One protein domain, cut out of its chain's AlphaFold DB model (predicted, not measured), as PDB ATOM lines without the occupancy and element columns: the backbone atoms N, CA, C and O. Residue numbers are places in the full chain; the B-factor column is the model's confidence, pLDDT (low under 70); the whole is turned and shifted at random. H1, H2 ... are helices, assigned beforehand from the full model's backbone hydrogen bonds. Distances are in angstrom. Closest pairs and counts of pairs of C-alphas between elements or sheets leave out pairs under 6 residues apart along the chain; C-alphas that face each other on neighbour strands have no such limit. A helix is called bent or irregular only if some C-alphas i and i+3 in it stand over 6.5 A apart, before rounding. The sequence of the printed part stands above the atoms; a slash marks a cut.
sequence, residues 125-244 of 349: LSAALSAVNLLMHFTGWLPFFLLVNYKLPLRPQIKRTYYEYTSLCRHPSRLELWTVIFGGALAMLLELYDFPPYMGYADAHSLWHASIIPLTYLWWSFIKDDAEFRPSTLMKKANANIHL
ATOM      1  N   LEU A 125     154.129 133.143 124.319       88.75
ATOM      2  CA  LEU A 125     154.335 133.258 125.762       88.75
ATOM      3  C   LEU A 125     155.470 134.228 126.107       88.75
ATOM      4  O   LEU A 125     155.298 135.086 126.969       88.75
ATOM      5  N   SER A 126     156.603 134.127 125.407       89.12
ATOM      6  CA  SER A 126     157.724 135.055 125.571       89.12
ATOM      7  C   SER A 126     157.301 136.498 125.261       89.12
ATOM      8  O   SER A 126     157.557 137.408 126.050       89.12
ATOM      9  N   ALA A 127     156.532 136.704 124.183       88.62
ATOM     10  CA  ALA A 127     155.986 138.016 123.836       88.62
ATOM     11  C   ALA A 127     155.069 138.588 124.935       88.62
ATOM     12  O   ALA A 127     155.194 139.760 125.301       88.62
ATOM     13  N   ALA A 128     154.176 137.763 125.494       91.50
ATOM     14  CA  ALA A 128     153.293 138.173 126.583       91.50
ATOM     15  C   ALA A 128     154.080 138.543 127.851       91.50
ATOM     16  O   ALA A 128     153.847 139.599 128.437       91.50
ATOM     17  N   LEU A 129     155.047 137.714 128.252       92.25
ATOM     18  CA  LEU A 129     155.877 137.966 129.433       92.25
ATOM     19  C   LEU A 129     156.762 139.201 129.262       92.25
ATOM     20  O   LEU A 129     156.899 139.988 130.198       92.25
ATOM     21  N   SER A 130     157.287 139.443 128.062       89.94
ATOM     22  CA  SER A 130     158.030 140.668 127.779       89.94
ATOM     23  C   SER A 130     157.145 141.916 127.860       89.94
ATOM     24  O   SER A 130     157.611 142.954 128.334       89.94
ATOM     25  N   ALA A 131     155.878 141.837 127.436       91.69
ATOM     26  CA  ALA A 131     154.923 142.936 127.590       91.69
ATOM     27  C   ALA A 131     154.604 143.207 129.069       91.69
ATOM     28  O   ALA A 131     154.512 144.364 129.481       91.69
ATOM     29  N   VAL A 132     154.503 142.156 129.889       93.88
ATOM     30  CA  VAL A 132     154.373 142.299 131.346       93.88
ATOM     31  C   VAL A 132     155.629 142.933 131.941       93.88
ATOM     32  O   VAL A 132     155.512 143.857 132.740       93.88
ATOM     33  N   ASN A 133     156.830 142.522 131.528       90.69
ATOM     34  CA  ASN A 133     158.061 143.155 132.000       90.69
ATOM     35  C   ASN A 133     158.118 144.649 131.619       90.69
ATOM     36  O   ASN A 133     158.464 145.490 132.447       90.69
ATOM     37  N   LEU A 134     157.698 145.007 130.400       89.44
ATOM     38  CA  LEU A 134     157.571 146.402 129.970       89.44
ATOM     39  C   LEU A 134     156.587 147.188 130.850       89.44
ATOM     40  O   LEU A 134     156.878 148.316 131.249       89.44
ATOM     41  N   LEU A 135     155.448 146.583 131.194       92.06
ATOM     42  CA  LEU A 135     154.494 147.168 132.131       92.06
ATOM     43  C   LEU A 135     155.131 147.383 133.511       92.06
ATOM     44  O   LEU A 135     154.961 148.452 134.093       92.06
ATOM     45  N   MET A 136     155.920 146.431 134.016       90.06
ATOM     46  CA  MET A 136     156.643 146.604 135.281       90.06
ATOM     47  C   MET A 136     157.618 147.780 135.221       90.06
ATOM     48  O   MET A 136     157.628 148.610 136.130       90.06
ATOM     49  N   HIS A 137     158.369 147.924 134.126       88.88
ATOM     50  CA  HIS A 137     159.213 149.101 133.924       88.88
ATOM     51  C   HIS A 137     158.405 150.399 133.936       88.88
ATOM     52  O   HIS A 137     158.801 151.348 134.605       88.88
ATOM     53  N   PHE A 138     157.260 150.438 133.254       89.12
ATOM     54  CA  PHE A 138     156.407 151.624 133.210       89.12
ATOM     55  C   PHE A 138     155.819 151.977 134.586       89.12
ATOM     56  O   PHE A 138     155.868 153.135 135.006       89.12
ATOM     57  N   THR A 139     155.307 150.979 135.312       90.62
ATOM     58  CA  THR A 139     154.721 151.158 136.652       90.62
ATOM     59  C   THR A 139     155.739 151.596 137.702       90.62
ATOM     60  O   THR A 139     155.354 152.298 138.630       90.62
ATOM     61  N   GLY A 140     157.018 151.231 137.564       88.00
ATOM     62  CA  GLY A 140     158.096 151.708 138.435       88.00
ATOM     63  C   GLY A 140     158.659 153.071 138.019       88.00
ATOM     64  O   GLY A 140     158.864 153.949 138.861       88.00
ATOM     65  N   TRP A 141     158.838 153.282 136.713       88.56
ATOM     66  CA  TRP A 141     159.365 154.527 136.154       88.56
ATOM     67  C   TRP A 141     158.452 155.722 136.417       88.56
ATOM     68  O   TRP A 141     158.941 156.774 136.819       88.56
ATOM     69  N   LEU A 142     157.135 155.578 136.234       88.06
ATOM     70  CA  LEU A 142     156.202 156.699 136.359       88.06
ATOM     71  C   LEU A 142     156.205 157.320 137.779       88.06
ATOM     72  O   LEU A 142     156.406 158.532 137.888       88.06
ATOM     73  N   PRO A 143     156.057 156.556 138.882       87.31
ATOM     74  CA  PRO A 143     156.167 157.097 140.236       87.31
ATOM     75  C   PRO A 143     157.543 157.677 140.551       87.31
ATOM     76  O   PRO A 143     157.618 158.709 141.215       87.31
ATOM     77  N   PHE A 144     158.623 157.047 140.083       84.94
ATOM     78  CA  PHE A 144     159.978 157.559 140.275       84.94
ATOM     79  C   PHE A 144     160.178 158.900 139.558       84.94
ATOM     80  O   PHE A 144     160.646 159.867 140.156       84.94
ATOM     81  N   PHE A 145     159.750 158.997 138.299       82.94
ATOM     82  CA  PHE A 145     159.796 160.229 137.521       82.94
ATOM     83  C   PHE A 145     159.014 161.352 138.214       82.94
ATOM     84  O   PHE A 145     159.505 162.479 138.319       82.94
ATOM     85  N   LEU A 146     157.827 161.045 138.748       85.56
ATOM     86  CA  LEU A 146     157.039 162.006 139.516       85.56
ATOM     87  C   LEU A 146     157.727 162.411 140.831       85.56
ATOM     88  O   LEU A 146     157.752 163.592 141.174       85.56
ATOM     89  N   LEU A 147     158.319 161.458 141.554       82.81
ATOM     90  CA  LEU A 147     159.056 161.706 142.796       82.81
ATOM     91  C   LEU A 147     160.223 162.679 142.565       82.81
ATOM     92  O   LEU A 147     160.349 163.672 143.285       82.81
ATOM     93  N   VAL A 148     161.029 162.420 141.533       76.19
ATOM     94  CA  VAL A 148     162.216 163.215 141.182       76.19
ATOM     95  C   VAL A 148     161.861 164.623 140.724       76.19
ATOM     96  O   VAL A 148     162.521 165.573 141.140       76.19
ATOM     97  N   ASN A 149     160.830 164.778 139.893       76.94
ATOM     98  CA  ASN A 149     160.515 166.078 139.300       76.94
ATOM     99  C   ASN A 149     159.589 166.949 140.161       76.94
ATOM    100  O   ASN A 149     159.659 168.171 140.056       76.94
ATOM    101  N   TYR A 150     158.731 166.352 140.998       76.75
ATOM    102  CA  TYR A 150     157.667 167.098 141.687       76.75
ATOM    103  C   TYR A 150     157.731 167.064 143.215       76.75
ATOM    104  O   TYR A 150     157.256 168.005 143.846       76.75
ATOM    105  N   LYS A 151     158.269 166.006 143.837       72.69
ATOM    106  CA  LYS A 151     158.255 165.859 145.307       72.69
ATOM    107  C   LYS A 151     159.581 166.187 145.980       72.69
ATOM    108  O   LYS A 151     159.582 166.648 147.119       72.69
ATOM    109  N   LEU A 152     160.703 165.904 145.324       68.25
ATOM    110  CA  LEU A 152     162.015 166.104 145.926       68.25
ATOM    111  C   LEU A 152     162.350 167.609 146.021       68.25
ATOM    112  O   LEU A 152     162.272 168.316 145.015       68.25
ATOM    113  N   PRO A 153     162.723 168.127 147.210       60.69
ATOM    114  CA  PRO A 153     163.028 169.541 147.378       60.69
ATOM    115  C   PRO A 153     164.297 169.915 146.601       60.69
ATOM    116  O   PRO A 153     165.367 169.334 146.793       60.69
ATOM    117  N   LEU A 154     164.182 170.916 145.726       57.16
ATOM    118  CA  LEU A 154     165.308 171.476 144.978       57.16
ATOM    119  C   LEU A 154     166.309 172.134 145.941       57.16
ATOM    120  O   LEU A 154     165.914 172.859 146.854       57.16
ATOM    121  N   ARG A 155     167.621 171.927 145.727       50.28
ATOM    122  CA  ARG A 155     168.662 172.586 146.539       50.28
ATOM    123  C   ARG A 155     168.493 174.116 146.406       50.28
ATOM    124  O   ARG A 155     168.583 174.614 145.278       50.28
ATOM    125  N   PRO A 156     168.330 174.876 147.508       50.44
ATOM    126  CA  PRO A 156     168.039 176.314 147.445       50.44
ATOM    127  C   PRO A 156     169.166 177.144 146.808       50.44
ATOM    128  O   PRO A 156     168.907 178.203 146.252       50.44
ATOM    129  N   GLN A 157     170.403 176.636 146.816       46.50
ATOM    130  CA  GLN A 157     171.582 177.345 146.303       46.50
ATOM    131  C   GLN A 157     171.807 177.212 144.783       46.50
ATOM    132  O   GLN A 157     172.501 178.038 144.202       46.50
ATOM    133  N   ILE A 158     171.291 176.164 144.119       56.47
ATOM    134  CA  ILE A 158     171.716 175.804 142.742       56.47
ATOM    135  C   ILE A 158     170.530 175.591 141.775       56.47
ATOM    136  O   ILE A 158     170.741 175.517 140.566       56.47
ATOM    137  N   LYS A 159     169.273 175.534 142.255       47.22
ATOM    138  CA  LYS A 159     168.069 175.280 141.422       47.22
ATOM    139  C   LYS A 159     168.218 174.079 140.462       47.22
ATOM    140  O   LYS A 159     167.642 174.068 139.378       47.22
ATOM    141  N   ARG A 160     168.997 173.060 140.840       45.44
ATOM    142  CA  ARG A 160     169.108 171.790 140.106       45.44
ATOM    143  C   ARG A 160     168.727 170.630 141.015       45.44
ATOM    144  O   ARG A 160     169.037 170.650 142.210       45.44
ATOM    145  N   THR A 161     168.068 169.636 140.433       44.19
ATOM    146  CA  THR A 161     167.879 168.317 141.034       44.19
ATOM    147  C   THR A 161     169.252 167.656 141.160       44.19
ATOM    148  O   THR A 161     170.021 167.618 140.201       44.19
ATOM    149  N   TYR A 162     169.611 167.204 142.359       44.72
ATOM    150  CA  TYR A 162     170.818 166.411 142.577       44.72
ATOM    151  C   TYR A 162     170.447 165.237 143.475       44.72
ATOM    152  O   TYR A 162     169.781 165.413 144.497       44.72
ATOM    153  N   TYR A 163     170.846 164.042 143.060       48.19
ATOM    154  CA  TYR A 163     170.652 162.814 143.809       48.19
ATOM    155  C   TYR A 163     172.038 162.311 144.224       48.19
ATOM    156  O   TYR A 163     172.802 161.830 143.396       48.19
ATOM    157  N   GLU A 164     172.422 162.500 145.489       51.53
ATOM    158  CA  GLU A 164     173.685 161.956 146.002       51.53
ATOM    159  C   GLU A 164     173.455 160.515 146.459       51.53
ATOM    160  O   GLU A 164     172.932 160.288 147.558       51.53
ATOM    161  N   TYR A 165     173.882 159.572 145.620       54.56
ATOM    162  CA  TYR A 165     173.847 158.141 145.896       54.56
ATOM    163  C   TYR A 165     174.446 157.837 147.271       54.56
ATOM    164  O   TYR A 165     175.613 158.132 147.546       54.56
ATOM    165  N   THR A 166     173.635 157.299 148.180       55.81
ATOM    166  CA  THR A 166     174.127 156.890 149.495       55.81
ATOM    167  C   THR A 166     174.830 155.547 149.391       55.81
ATOM    168  O   THR A 166     174.298 154.604 148.819       55.81
ATOM    169  N   SER A 167     176.040 155.447 149.949       55.09
ATOM    170  CA  SER A 167     176.866 154.243 149.856       55.09
ATOM    171  C   SER A 167     176.070 152.971 150.184       55.09
ATOM    172  O   SER A 167     175.555 152.807 151.294       55.09
ATOM    173  N   LEU A 168     176.060 152.041 149.225       61.09
ATOM    174  CA  LEU A 168     175.341 150.758 149.204       61.09
ATOM    175  C   LEU A 168     175.384 149.934 150.495       61.09
ATOM    176  O   LEU A 168     174.483 149.152 150.789       61.09
ATOM    177  N   CYS A 169     176.438 150.102 151.286       58.06
ATOM    178  CA  CYS A 169     176.676 149.311 152.486       58.06
ATOM    179  C   CYS A 169     175.700 149.614 153.641       58.06
ATOM    180  O   CYS A 169     175.508 148.749 154.498       58.06
ATOM    181  N   ARG A 170     175.094 150.813 153.689       62.06
ATOM    182  CA  ARG A 170     174.211 151.257 154.792       62.06
ATOM    183  C   ARG A 170     172.752 151.493 154.391       62.06
ATOM    184  O   ARG A 170     171.965 151.891 155.246       62.06
ATOM    185  N   HIS A 171     172.389 151.247 153.135       71.00
ATOM    186  CA  HIS A 171     171.023 151.455 152.661       71.00
ATOM    187  C   HIS A 171     170.059 150.411 153.270       71.00
ATOM    188  O   HIS A 171     170.413 149.223 153.300       71.00
ATOM    189  N   PRO A 172     168.861 150.800 153.754       75.69
ATOM    190  CA  PRO A 172     167.887 149.861 154.324       75.69
ATOM    191  C   PRO A 172     167.478 148.765 153.323       75.69
ATOM    192  O   PRO A 172     167.417 147.594 153.692       75.69
ATOM    193  N   SER A 173     167.337 149.115 152.045       81.81
ATOM    194  CA  SER A 173     166.896 148.217 150.963       81.81
ATOM    195  C   SER A 173     168.055 147.481 150.261       81.81
ATOM    196  O   SER A 173     167.934 147.026 149.129       81.81
ATOM    197  N   ARG A 174     169.220 147.329 150.915       79.38
ATOM    198  CA  ARG A 174     170.405 146.648 150.337       79.38
ATOM    199  C   ARG A 174     170.150 145.196 149.916       79.38
ATOM    200  O   ARG A 174     170.812 144.696 149.013       79.38
ATOM    201  N   LEU A 175     169.225 144.505 150.590       83.25
ATOM    202  CA  LEU A 175     168.869 143.119 150.268       83.25
ATOM    203  C   LEU A 175     168.157 143.024 148.916       83.25
ATOM    204  O   LEU A 175     168.393 142.069 148.179       83.25
ATOM    205  N   GLU A 176     167.346 144.024 148.566       85.75
ATOM    206  CA  GLU A 176     166.670 144.101 147.269       85.75
ATOM    207  C   GLU A 176     167.701 144.206 146.147       85.75
ATOM    208  O   GLU A 176     167.673 143.419 145.206       85.75
ATOM    209  N   LEU A 177     168.694 145.085 146.308       82.38
ATOM    210  CA  LEU A 177     169.779 145.226 145.344       82.38
ATOM    211  C   LEU A 177     170.583 143.933 145.159       82.38
ATOM    212  O   LEU A 177     170.830 143.522 144.027       82.38
ATOM    213  N   TRP A 178     170.995 143.277 146.248       83.56
ATOM    214  CA  TRP A 178     171.713 142.003 146.144       83.56
ATOM    215  C   TRP A 178     170.862 140.931 145.458       83.56
ATOM    216  O   TRP A 178     171.384 140.170 144.644       83.56
ATOM    217  N   THR A 179     169.557 140.914 145.729       86.94
ATOM    218  CA  THR A 179     168.607 140.016 145.061       86.94
ATOM    219  C   THR A 179     168.522 140.308 143.566       86.94
ATOM    220  O   THR A 179     168.550 139.372 142.775       86.94
ATOM    221  N   VAL A 180     168.504 141.579 143.154       86.12
ATOM    222  CA  VAL A 180     168.524 141.969 141.734       86.12
ATOM    223  C   VAL A 180     169.829 141.547 141.056       86.12
ATOM    224  O   VAL A 180     169.793 140.992 139.962       86.12
ATOM    225  N   ILE A 181     170.979 141.744 141.706       82.19
ATOM    226  CA  ILE A 181     172.293 141.398 141.142       82.19
ATOM    227  C   ILE A 181     172.439 139.881 140.975       82.19
ATOM    228  O   ILE A 181     172.710 139.399 139.874       82.19
ATOM    229  N   PHE A 182     172.255 139.110 142.052       85.62
ATOM    230  CA  PHE A 182     172.407 137.654 142.001       85.62
ATOM    231  C   PHE A 182     171.275 136.990 141.219       85.62
ATOM    232  O   PHE A 182     171.525 136.069 140.444       85.62
ATOM    233  N   GLY A 183     170.046 137.482 141.376       85.44
ATOM    234  CA  GLY A 183     168.888 137.010 140.629       85.44
ATOM    235  C   GLY A 183     169.023 137.280 139.134       85.44
ATOM    236  O   GLY A 183     168.750 136.387 138.344       85.44
ATOM    237  N   GLY A 184     169.522 138.453 138.733       85.12
ATOM    238  CA  GLY A 184     169.781 138.781 137.329       85.12
ATOM    239  C   GLY A 184     170.889 137.920 136.719       85.12
ATOM    240  O   GLY A 184     170.750 137.437 135.595       85.12
ATOM    241  N   ALA A 185     171.960 137.657 137.476       84.31
ATOM    242  CA  ALA A 185     173.014 136.736 137.052       84.31
ATOM    243  C   ALA A 185     172.488 135.301 136.876       84.31
ATOM    244  O   ALA A 185     172.820 134.644 135.892       84.31
ATOM    245  N   LEU A 186     171.641 134.831 137.796       86.12
ATOM    246  CA  LEU A 186     170.994 133.523 137.706       86.12
ATOM    247  C   LEU A 186     169.991 133.456 136.547       86.12
ATOM    248  O   LEU A 186     169.974 132.471 135.817       86.12
ATOM    249  N   ALA A 187     169.198 134.509 136.339       86.50
ATOM    250  CA  ALA A 187     168.266 134.614 135.223       86.50
ATOM    251  C   ALA A 187     169.001 134.485 133.887       86.50
ATOM    252  O   ALA A 187     168.575 133.721 133.031       86.50
ATOM    253  N   MET A 188     170.158 135.135 133.730       83.75
ATOM    254  CA  MET A 188     170.972 135.033 132.513       83.75
ATOM    255  C   MET A 188     171.405 133.591 132.184       83.75
ATOM    256  O   MET A 188     171.587 133.257 131.017       83.75
ATOM    257  N   LEU A 189     171.528 132.711 133.183       82.75
ATOM    258  CA  LEU A 189     171.822 131.294 132.942       82.75
ATOM    259  C   LEU A 189     170.655 130.558 132.265       82.75
ATOM    260  O   LEU A 189     170.900 129.591 131.547       82.75
ATOM    261  N   LEU A 190     169.410 131.017 132.449       81.56
ATOM    262  CA  LEU A 190     168.242 130.442 131.772       81.56
ATOM    263  C   LEU A 190     168.303 130.680 130.264       81.56
ATOM    264  O   LEU A 190     168.032 129.751 129.513       81.56
ATOM    265  N   GLU A 191     168.737 131.866 129.831       79.88
ATOM    266  CA  GLU A 191     168.942 132.180 128.409       79.88
ATOM    267  C   GLU A 191     170.005 131.259 127.778       79.88
ATOM    268  O   GLU A 191     169.874 130.835 126.634       79.88
ATOM    269  N   LEU A 192     171.042 130.888 128.542       80.88
ATOM    270  CA  LEU A 192     172.144 130.051 128.056       80.88
ATOM    271  C   LEU A 192     171.789 128.556 127.946       80.88
ATOM    272  O   LEU A 192     172.390 127.849 127.140       80.88
ATOM    273  N   TYR A 193     170.848 128.057 128.753       80.69
ATOM    274  CA  TYR A 193     170.525 126.625 128.816       80.69
ATOM    275  C   TYR A 193     169.703 126.121 127.605       80.69
ATOM    276  O   TYR A 193     169.613 124.911 127.419       80.69
ATOM    277  N   ASP A 194     169.135 127.027 126.785       80.88
ATOM    278  CA  ASP A 194     168.464 126.786 125.483       80.88
ATOM    279  C   ASP A 194     167.798 125.395 125.336       80.88
ATOM    280  O   ASP A 194     168.214 124.539 124.540       80.88
ATOM    281  N   PHE A 195     166.755 125.166 126.142       86.25
ATOM    282  CA  PHE A 195     166.011 123.904 126.220       86.25
ATOM    283  C   PHE A 195     164.737 123.915 125.342       86.25
ATOM    284  O   PHE A 195     164.200 124.987 125.053       86.25
ATOM    285  N   PRO A 196     164.222 122.739 124.916       84.31
ATOM    286  CA  PRO A 196     163.042 122.658 124.054       84.31
ATOM    287  C   PRO A 196     161.774 123.214 124.711       84.31
ATOM    288  O   PRO A 196     161.574 123.008 125.908       84.31
ATOM    289  N   PRO A 197     160.850 123.808 123.938       86.12
ATOM    290  CA  PRO A 197     159.610 124.329 124.477       86.12
ATOM    291  C   PRO A 197     158.776 123.219 125.114       86.12
ATOM    292  O   PRO A 197     158.374 122.248 124.465       86.12
ATOM    293  N   TYR A 198     158.458 123.400 126.387       84.94
ATOM    294  CA  TYR A 198     157.510 122.584 127.113       84.94
ATOM    295  C   TYR A 198     156.105 122.826 126.553       84.94
ATOM    296  O   TYR A 198     155.642 123.967 126.451       84.94
ATOM    297  N   MET A 199     155.441 121.742 126.141       81.44
ATOM    298  CA  MET A 199     154.106 121.756 125.524       81.44
ATOM    299  C   MET A 199     153.988 122.654 124.277       81.44
ATOM    300  O   MET A 199     152.887 123.028 123.890       81.44
ATOM    301  N   GLY A 200     155.109 123.018 123.643       80.00
ATOM    302  CA  GLY A 200     155.123 123.907 122.476       80.00
ATOM    303  C   GLY A 200     154.924 125.399 122.782       80.00
ATOM    304  O   GLY A 200     154.819 126.178 121.834       80.00
ATOM    305  N   TYR A 201     154.903 125.805 124.062       81.75
ATOM    306  CA  TYR A 201     154.666 127.199 124.474       81.75
ATOM    307  C   TYR A 201     155.783 127.819 125.319       81.75
ATOM    308  O   TYR A 201     156.085 128.993 125.122       81.75
ATOM    309  N   ALA A 202     156.359 127.072 126.268       87.19
ATOM    310  CA  ALA A 202     157.275 127.625 127.268       87.19
ATOM    311  C   ALA A 202     158.703 127.114 127.084       87.19
ATOM    312  O   ALA A 202     158.965 125.931 127.269       87.19
ATOM    313  N   ASP A 203     159.624 128.004 126.747       87.56
ATOM    314  CA  ASP A 203     161.046 127.726 126.551       87.56
ATOM    315  C   ASP A 203     161.943 128.498 127.534       87.56
ATOM    316  O   ASP A 203     161.473 129.246 128.397       87.56
ATOM    317  N   ALA A 204     163.255 128.321 127.367       87.44
ATOM    318  CA  ALA A 204     164.296 129.040 128.091       87.44
ATOM    319  C   ALA A 204     164.097 130.558 128.080       87.44
ATOM    320  O   ALA A 204     164.140 131.194 129.136       87.44
ATOM    321  N   HIS A 205     163.805 131.117 126.908       87.69
ATOM    322  CA  HIS A 205     163.645 132.551 126.730       87.69
ATOM    323  C   HIS A 205     162.405 133.082 127.469       87.69
ATOM    324  O   HIS A 205     162.460 134.101 128.160       87.69
ATOM    325  N   SER A 206     161.282 132.356 127.428       90.25
ATOM    326  CA  SER A 206     160.087 132.714 128.200       90.25
ATOM    327  C   SER A 206     160.324 132.664 129.717       90.25
ATOM    328  O   SER A 206     159.879 133.561 130.435       90.25
ATOM    329  N   LEU A 207     161.076 131.677 130.223       90.06
ATOM    330  CA  LEU A 207     161.437 131.609 131.644       90.06
ATOM    331  C   LEU A 207     162.390 132.730 132.053       90.06
ATOM    332  O   LEU A 207     162.265 133.251 133.164       90.06
ATOM    333  N   TRP A 208     163.299 133.133 131.163       89.38
ATOM    334  CA  TRP A 208     164.120 134.316 131.369       89.38
ATOM    335  C   TRP A 208     163.227 135.540 131.599       89.38
ATOM    336  O   TRP A 208     163.285 136.120 132.683       89.38
ATOM    337  N   HIS A 209     162.307 135.857 130.677       88.06
ATOM    338  CA  HIS A 209     161.363 136.976 130.853       88.06
ATOM    339  C   HIS A 209     160.561 136.863 132.152       88.06
ATOM    340  O   HIS A 209     160.457 137.841 132.893       88.06
ATOM    341  N   ALA A 210     160.042 135.672 132.473       92.50
ATOM    342  CA  ALA A 210     159.303 135.435 133.712       92.50
ATOM    343  C   ALA A 210     160.136 135.746 134.966       92.50
ATOM    344  O   ALA A 210     159.623 136.329 135.919       92.50
ATOM    345  N   SER A 211     161.422 135.385 134.960       90.62
ATOM    346  CA  SER A 211     162.337 135.632 136.077       90.62
ATOM    347  C   SER A 211     162.729 137.107 136.222       90.62
ATOM    348  O   SER A 211     162.944 137.569 137.342       90.62
ATOM    349  N   ILE A 212     162.757 137.869 135.123       90.44
ATOM    350  CA  ILE A 212     163.080 139.301 135.150       90.44
ATOM    351  C   ILE A 212     161.932 140.132 135.744       90.44
ATOM    352  O   ILE A 212     162.207 141.098 136.443       90.44
ATOM    353  N   ILE A 213     160.662 139.742 135.579       92.31
ATOM    354  CA  ILE A 213     159.489 140.479 136.106       92.31
ATOM    355  C   ILE A 213     159.611 140.843 137.607       92.31
ATOM    356  O   ILE A 213     159.535 142.033 137.935       92.31
ATOM    357  N   PRO A 214     159.808 139.888 138.543       93.25
ATOM    358  CA  PRO A 214     159.963 140.217 139.961       93.25
ATOM    359  C   PRO A 214     161.264 140.980 140.256       93.25
ATOM    360  O   PRO A 214     161.288 141.814 141.160       93.25
ATOM    361  N   LEU A 215     162.335 140.750 139.488       88.69
ATOM    362  CA  LEU A 215     163.599 141.478 139.649       88.69
ATOM    363  C   LEU A 215     163.450 142.950 139.248       88.69
ATOM    364  O   LEU A 215     163.933 143.827 139.956       88.69
ATOM    365  N   THR A 216     162.722 143.232 138.167       89.31
ATOM    366  CA  THR A 216     162.378 144.589 137.731       89.31
ATOM    367  C   THR A 216     161.571 145.316 138.800       89.31
ATOM    368  O   THR A 216     161.838 146.483 139.082       89.31
ATOM    369  N   TYR A 217     160.616 144.637 139.443       91.62
ATOM    370  CA  TYR A 217     159.866 145.220 140.557       91.62
ATOM    371  C   TYR A 217     160.780 145.615 141.725       91.62
ATOM    372  O   TYR A 217     160.740 146.761 142.176       91.62
ATOM    373  N   LEU A 218     161.637 144.694 142.181       89.19
ATOM    374  CA  LEU A 218     162.581 144.947 143.276       89.19
ATOM    375  C   LEU A 218     163.581 146.054 142.932       89.19
ATOM    376  O   LEU A 218     163.926 146.863 143.786       89.19
ATOM    377  N   TRP A 219     164.014 146.128 141.675       87.88
ATOM    378  CA  TRP A 219     164.894 147.189 141.194       87.88
ATOM    379  C   TRP A 219     164.249 148.573 141.318       87.88
ATOM    380  O   TRP A 219     164.865 149.502 141.839       87.88
ATOM    381  N   TRP A 220     162.990 148.712 140.895       87.50
ATOM    382  CA  TRP A 220     162.259 149.972 141.033       87.50
ATOM    383  C   TRP A 220     161.904 150.305 142.485       87.50
ATOM    384  O   TRP A 220     161.916 151.485 142.837       87.50
ATOM    385  N   SER A 221     161.635 149.297 143.324       89.12
ATOM    386  CA  SER A 221     161.473 149.468 144.777       89.12
ATOM    387  C   SER A 221     162.734 150.079 145.388       89.12
ATOM    388  O   SER A 221     162.678 151.165 145.966       89.12
ATOM    389  N   PHE A 222     163.889 149.463 145.119       87.19
ATOM    390  CA  PHE A 222     165.184 149.942 145.582       87.19
ATOM    391  C   PHE A 222     165.465 151.377 145.124       87.19
ATOM    392  O   PHE A 222     165.815 152.215 145.948       87.19
ATOM    393  N   ILE A 223     165.278 151.686 143.833       83.44
ATOM    394  CA  ILE A 223     165.506 153.036 143.287       83.44
ATOM    395  C   ILE A 223     164.638 154.079 144.000       83.44
ATOM    396  O   ILE A 223     165.095 155.191 144.278       83.44
ATOM    397  N   LYS A 224     163.374 153.746 144.268       84.25
ATOM    398  CA  LYS A 224     162.450 154.662 144.931       84.25
ATOM    399  C   LYS A 224     162.861 154.904 146.385       84.25
ATOM    400  O   LYS A 224     162.910 156.059 146.805       84.25
ATOM    401  N   ASP A 225     163.196 153.847 147.117       84.00
ATOM    402  CA  ASP A 225     163.659 153.953 148.502       84.00
ATOM    403  C   ASP A 225     164.959 154.759 148.608       84.00
ATOM    404  O   ASP A 225     165.086 155.626 149.472       84.00
ATOM    405  N   ASP A 226     165.893 154.522 147.687       80.56
ATOM    406  CA  ASP A 226     167.179 155.219 147.589       80.56
ATOM    407  C   ASP A 226     166.962 156.724 147.338       80.56
ATOM    408  O   ASP A 226     167.532 157.574 148.032       80.56
ATOM    409  N   ALA A 227     166.010 157.075 146.465       77.00
ATOM    410  CA  ALA A 227     165.597 158.459 146.233       77.00
ATOM    411  C   ALA A 227     164.958 159.139 147.467       77.00
ATOM    412  O   ALA A 227     165.155 160.341 147.675       77.00
ATOM    413  N   GLU A 228     164.213 158.407 148.302       78.25
ATOM    414  CA  GLU A 228     163.539 158.930 149.506       78.25
ATOM    415  C   GLU A 228     164.431 158.934 150.771       78.25
ATOM    416  O   GLU A 228     164.198 159.701 151.721       78.25
ATOM    417  N   PHE A 229     165.495 158.128 150.797       76.19
ATOM    418  CA  PHE A 229     166.338 157.928 151.976       76.19
ATOM    419  C   PHE A 229     167.071 159.203 152.426       76.19
ATOM    420  O   PHE A 229     167.074 159.568 153.608       76.19
ATOM    421  N   ARG A 230     167.675 159.948 151.495       68.00
ATOM    422  CA  ARG A 230     168.417 161.174 151.836       68.00
ATOM    423  C   ARG A 230     167.513 162.332 152.298       68.00
ATOM    424  O   ARG A 230     167.813 162.922 153.337       68.00
ATOM    425  N   PRO A 231     166.400 162.669 151.620       67.88
ATOM    426  CA  PRO A 231     165.461 163.674 152.123       67.88
ATOM    427  C   PRO A 231     164.938 163.349 153.523       67.88
ATOM    428  O   PRO A 231     164.903 164.224 154.386       67.88
ATOM    429  N   SER A 232     164.577 162.089 153.782       69.69
ATOM    430  CA  SER A 232     164.034 161.687 155.082       69.69
ATOM    431  C   SER A 232     165.072 161.771 156.207       69.69
ATOM    432  O   SER A 232     164.745 162.202 157.312       69.69
ATOM    433  N   THR A 233     166.336 161.427 155.942       68.25
ATOM    434  CA  THR A 233     167.427 161.580 156.920       68.25
ATOM    435  C   THR A 233     167.771 163.045 157.191       68.25
ATOM    436  O   THR A 233     167.983 163.406 158.349       68.25
ATOM    437  N   LEU A 234     167.753 163.909 156.168       68.06
ATOM    438  CA  LEU A 234     167.943 165.354 156.336       68.06
ATOM    439  C   LEU A 234     166.811 165.991 157.153       68.06
ATOM    440  O   LEU A 234     167.095 166.739 158.084       68.06
ATOM    441  N   MET A 235     165.551 165.653 156.864       69.81
ATOM    442  CA  MET A 235     164.393 166.156 157.618       69.81
ATOM    443  C   MET A 235     164.414 165.685 159.075       69.81
ATOM    444  O   MET A 235     164.192 166.480 159.984       69.81
ATOM    445  N   LYS A 236     164.759 164.415 159.325       76.81
ATOM    446  CA  LYS A 236     164.935 163.893 160.690       76.81
ATOM    447  C   LYS A 236     166.036 164.634 161.444       76.81
ATOM    448  O   LYS A 236     165.839 164.979 162.603       76.81
ATOM    449  N   LYS A 237     167.175 164.904 160.795       75.69
ATOM    450  CA  LYS A 237     168.285 165.650 161.402       75.69
ATOM    451  C   LYS A 237     167.912 167.111 161.678       75.69
ATOM    452  O   LYS A 237     168.235 167.612 162.747       75.69
ATOM    453  N   ALA A 238     167.211 167.771 160.756       71.12
ATOM    454  CA  ALA A 238     166.725 169.137 160.944       71.12
ATOM    455  C   ALA A 238     165.726 169.227 162.108       71.12
ATOM    456  O   ALA A 238     165.910 170.048 162.998       71.12
ATOM    457  N   ASN A 239     164.737 168.329 162.165       71.81
ATOM    458  CA  ASN A 239     163.773 168.280 163.268       71.81
ATOM    459  C   ASN A 239     164.443 167.952 164.611       71.81
ATOM    460  O   ASN A 239     164.100 168.551 165.625       71.81
ATOM    461  N   ALA A 240     165.423 167.043 164.628       75.31
ATOM    462  CA  ALA A 240     166.190 166.741 165.835       75.31
ATOM    463  C   ALA A 240     166.985 167.959 166.333       75.31
ATOM    464  O   ALA A 240     167.017 168.208 167.532       75.31
ATOM    465  N   ASN A 241     167.576 168.744 165.427       69.50
ATOM    466  CA  ASN A 241     168.271 169.981 165.784       69.50
ATOM    467  C   ASN A 241     167.301 171.064 166.291       69.50
ATOM    468  O   ASN A 241     167.605 171.716 167.281       69.50
ATOM    469  N   ILE A 242     166.111 171.196 165.693       67.19
ATOM    470  CA  ILE A 242     165.062 172.124 166.162       67.19
ATOM    471  C   ILE A 242     164.606 171.775 167.590       67.19
ATOM    472  O   ILE A 242     164.389 172.668 168.404       67.19
ATOM    473  N   HIS A 243     164.499 170.488 167.927       58.25
ATOM    474  CA  HIS A 243     164.173 170.053 169.290       58.25
ATOM    475  C   HIS A 243     165.308 170.281 170.303       58.25
ATOM    476  O   HIS A 243     165.027 170.364 171.495       58.25
ATOM    477  N   LEU A 244     166.561 170.387 169.851       58.00
ATOM    478  CA  LEU A 244     167.717 170.712 170.696       58.00
ATOM    479  C   LEU A 244     167.922 172.227 170.870       58.00
ATOM    480  O   LEU A 244     168.519 172.643 171.856       58.00
TER     481      LEU A 244
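AT A GLANCE: This is residues 125 to 244 of the 349 residues of the protein "Post-GPI attachment to proteins factor 3" of Panicum miliaceum (UniProt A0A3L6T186). Three long helices lie side by side in a single row, with the first arm of the last helix, H3a, in the middle between H1 and H2. H3 bends but runs nearly straight on, and its residues 232 to 244 stick out past one end of the row as a free arm that adds to the length. The printed part has 120 residues with three named helices in the order H1, H2, H3 and no named strand; the class is all helix. The whole is loose, with a radius of gyration of the C-alphas of 19.3 A, and spans 67 by 27 by 22 A.

HOW THE PARTS SIT: H1, residues 125 to 151, comes first, and H2, residues 174 to 192, follows it after a long link of 22 residues; the two helices are apart. H3, residues 204 to 244, was assigned as one helix by its hydrogen bonds but is bent, with C-alphas 227 and 230 lying 6.8 A apart. Its arms are H3a, residues 204 to 227, and H3b, residues 230 to 244, and their lines stand at a shallow tilt of 25 degrees. H1 and H3a touch and run the same way at a shallow tilt of 8 degrees; their closest C-alphas, those of Ser 126 and Ser 206, are 4.2 A apart. H2 and H3a form a helical hairpin and touch, running opposite ways at a shallow tilt of 19 degrees; their closest C-alphas, those of Val 180 and Leu 215, are 5.4 A apart. H3b is apart from H1 and from H2. In H3b every O i to N i+4 pair is within hydrogen-bond range; the counts are 22 of 23 in H1, 12 of 15 in H2 and 18 of 20 in H3a.

IN THESE COORDINATES: H1 begins at C-alpha 125, (154.335, 133.258, 125.762), and measures 38.2 A from first to last C-alpha. It is neither bent nor irregular, but only just: C-alphas 148 and 151 are 6.3 A apart. H2 begins at C-alpha 174, (170.405, 146.648, 150.337), and measures 27.8 A. H3a measures 34.6 A and has a kink of 26 degrees near residue 214. H3b measures 21.1 A and ends at C-alpha 244, (167.717, 170.712, 170.696).

THE WHOLE: The two C-alphas farthest apart, those of Gly 200 and Leu 244, are 68.4 A apart. The printed part has no cut. Both links, H1 to H2 and H2 to H3a, are long, and residues 155 to 160 in the first stand free. The mean pLDDT of the printed part is 78.4, and it is under 70 in 29 residues: 152 to 170, 230 to 235 and 241 to 244.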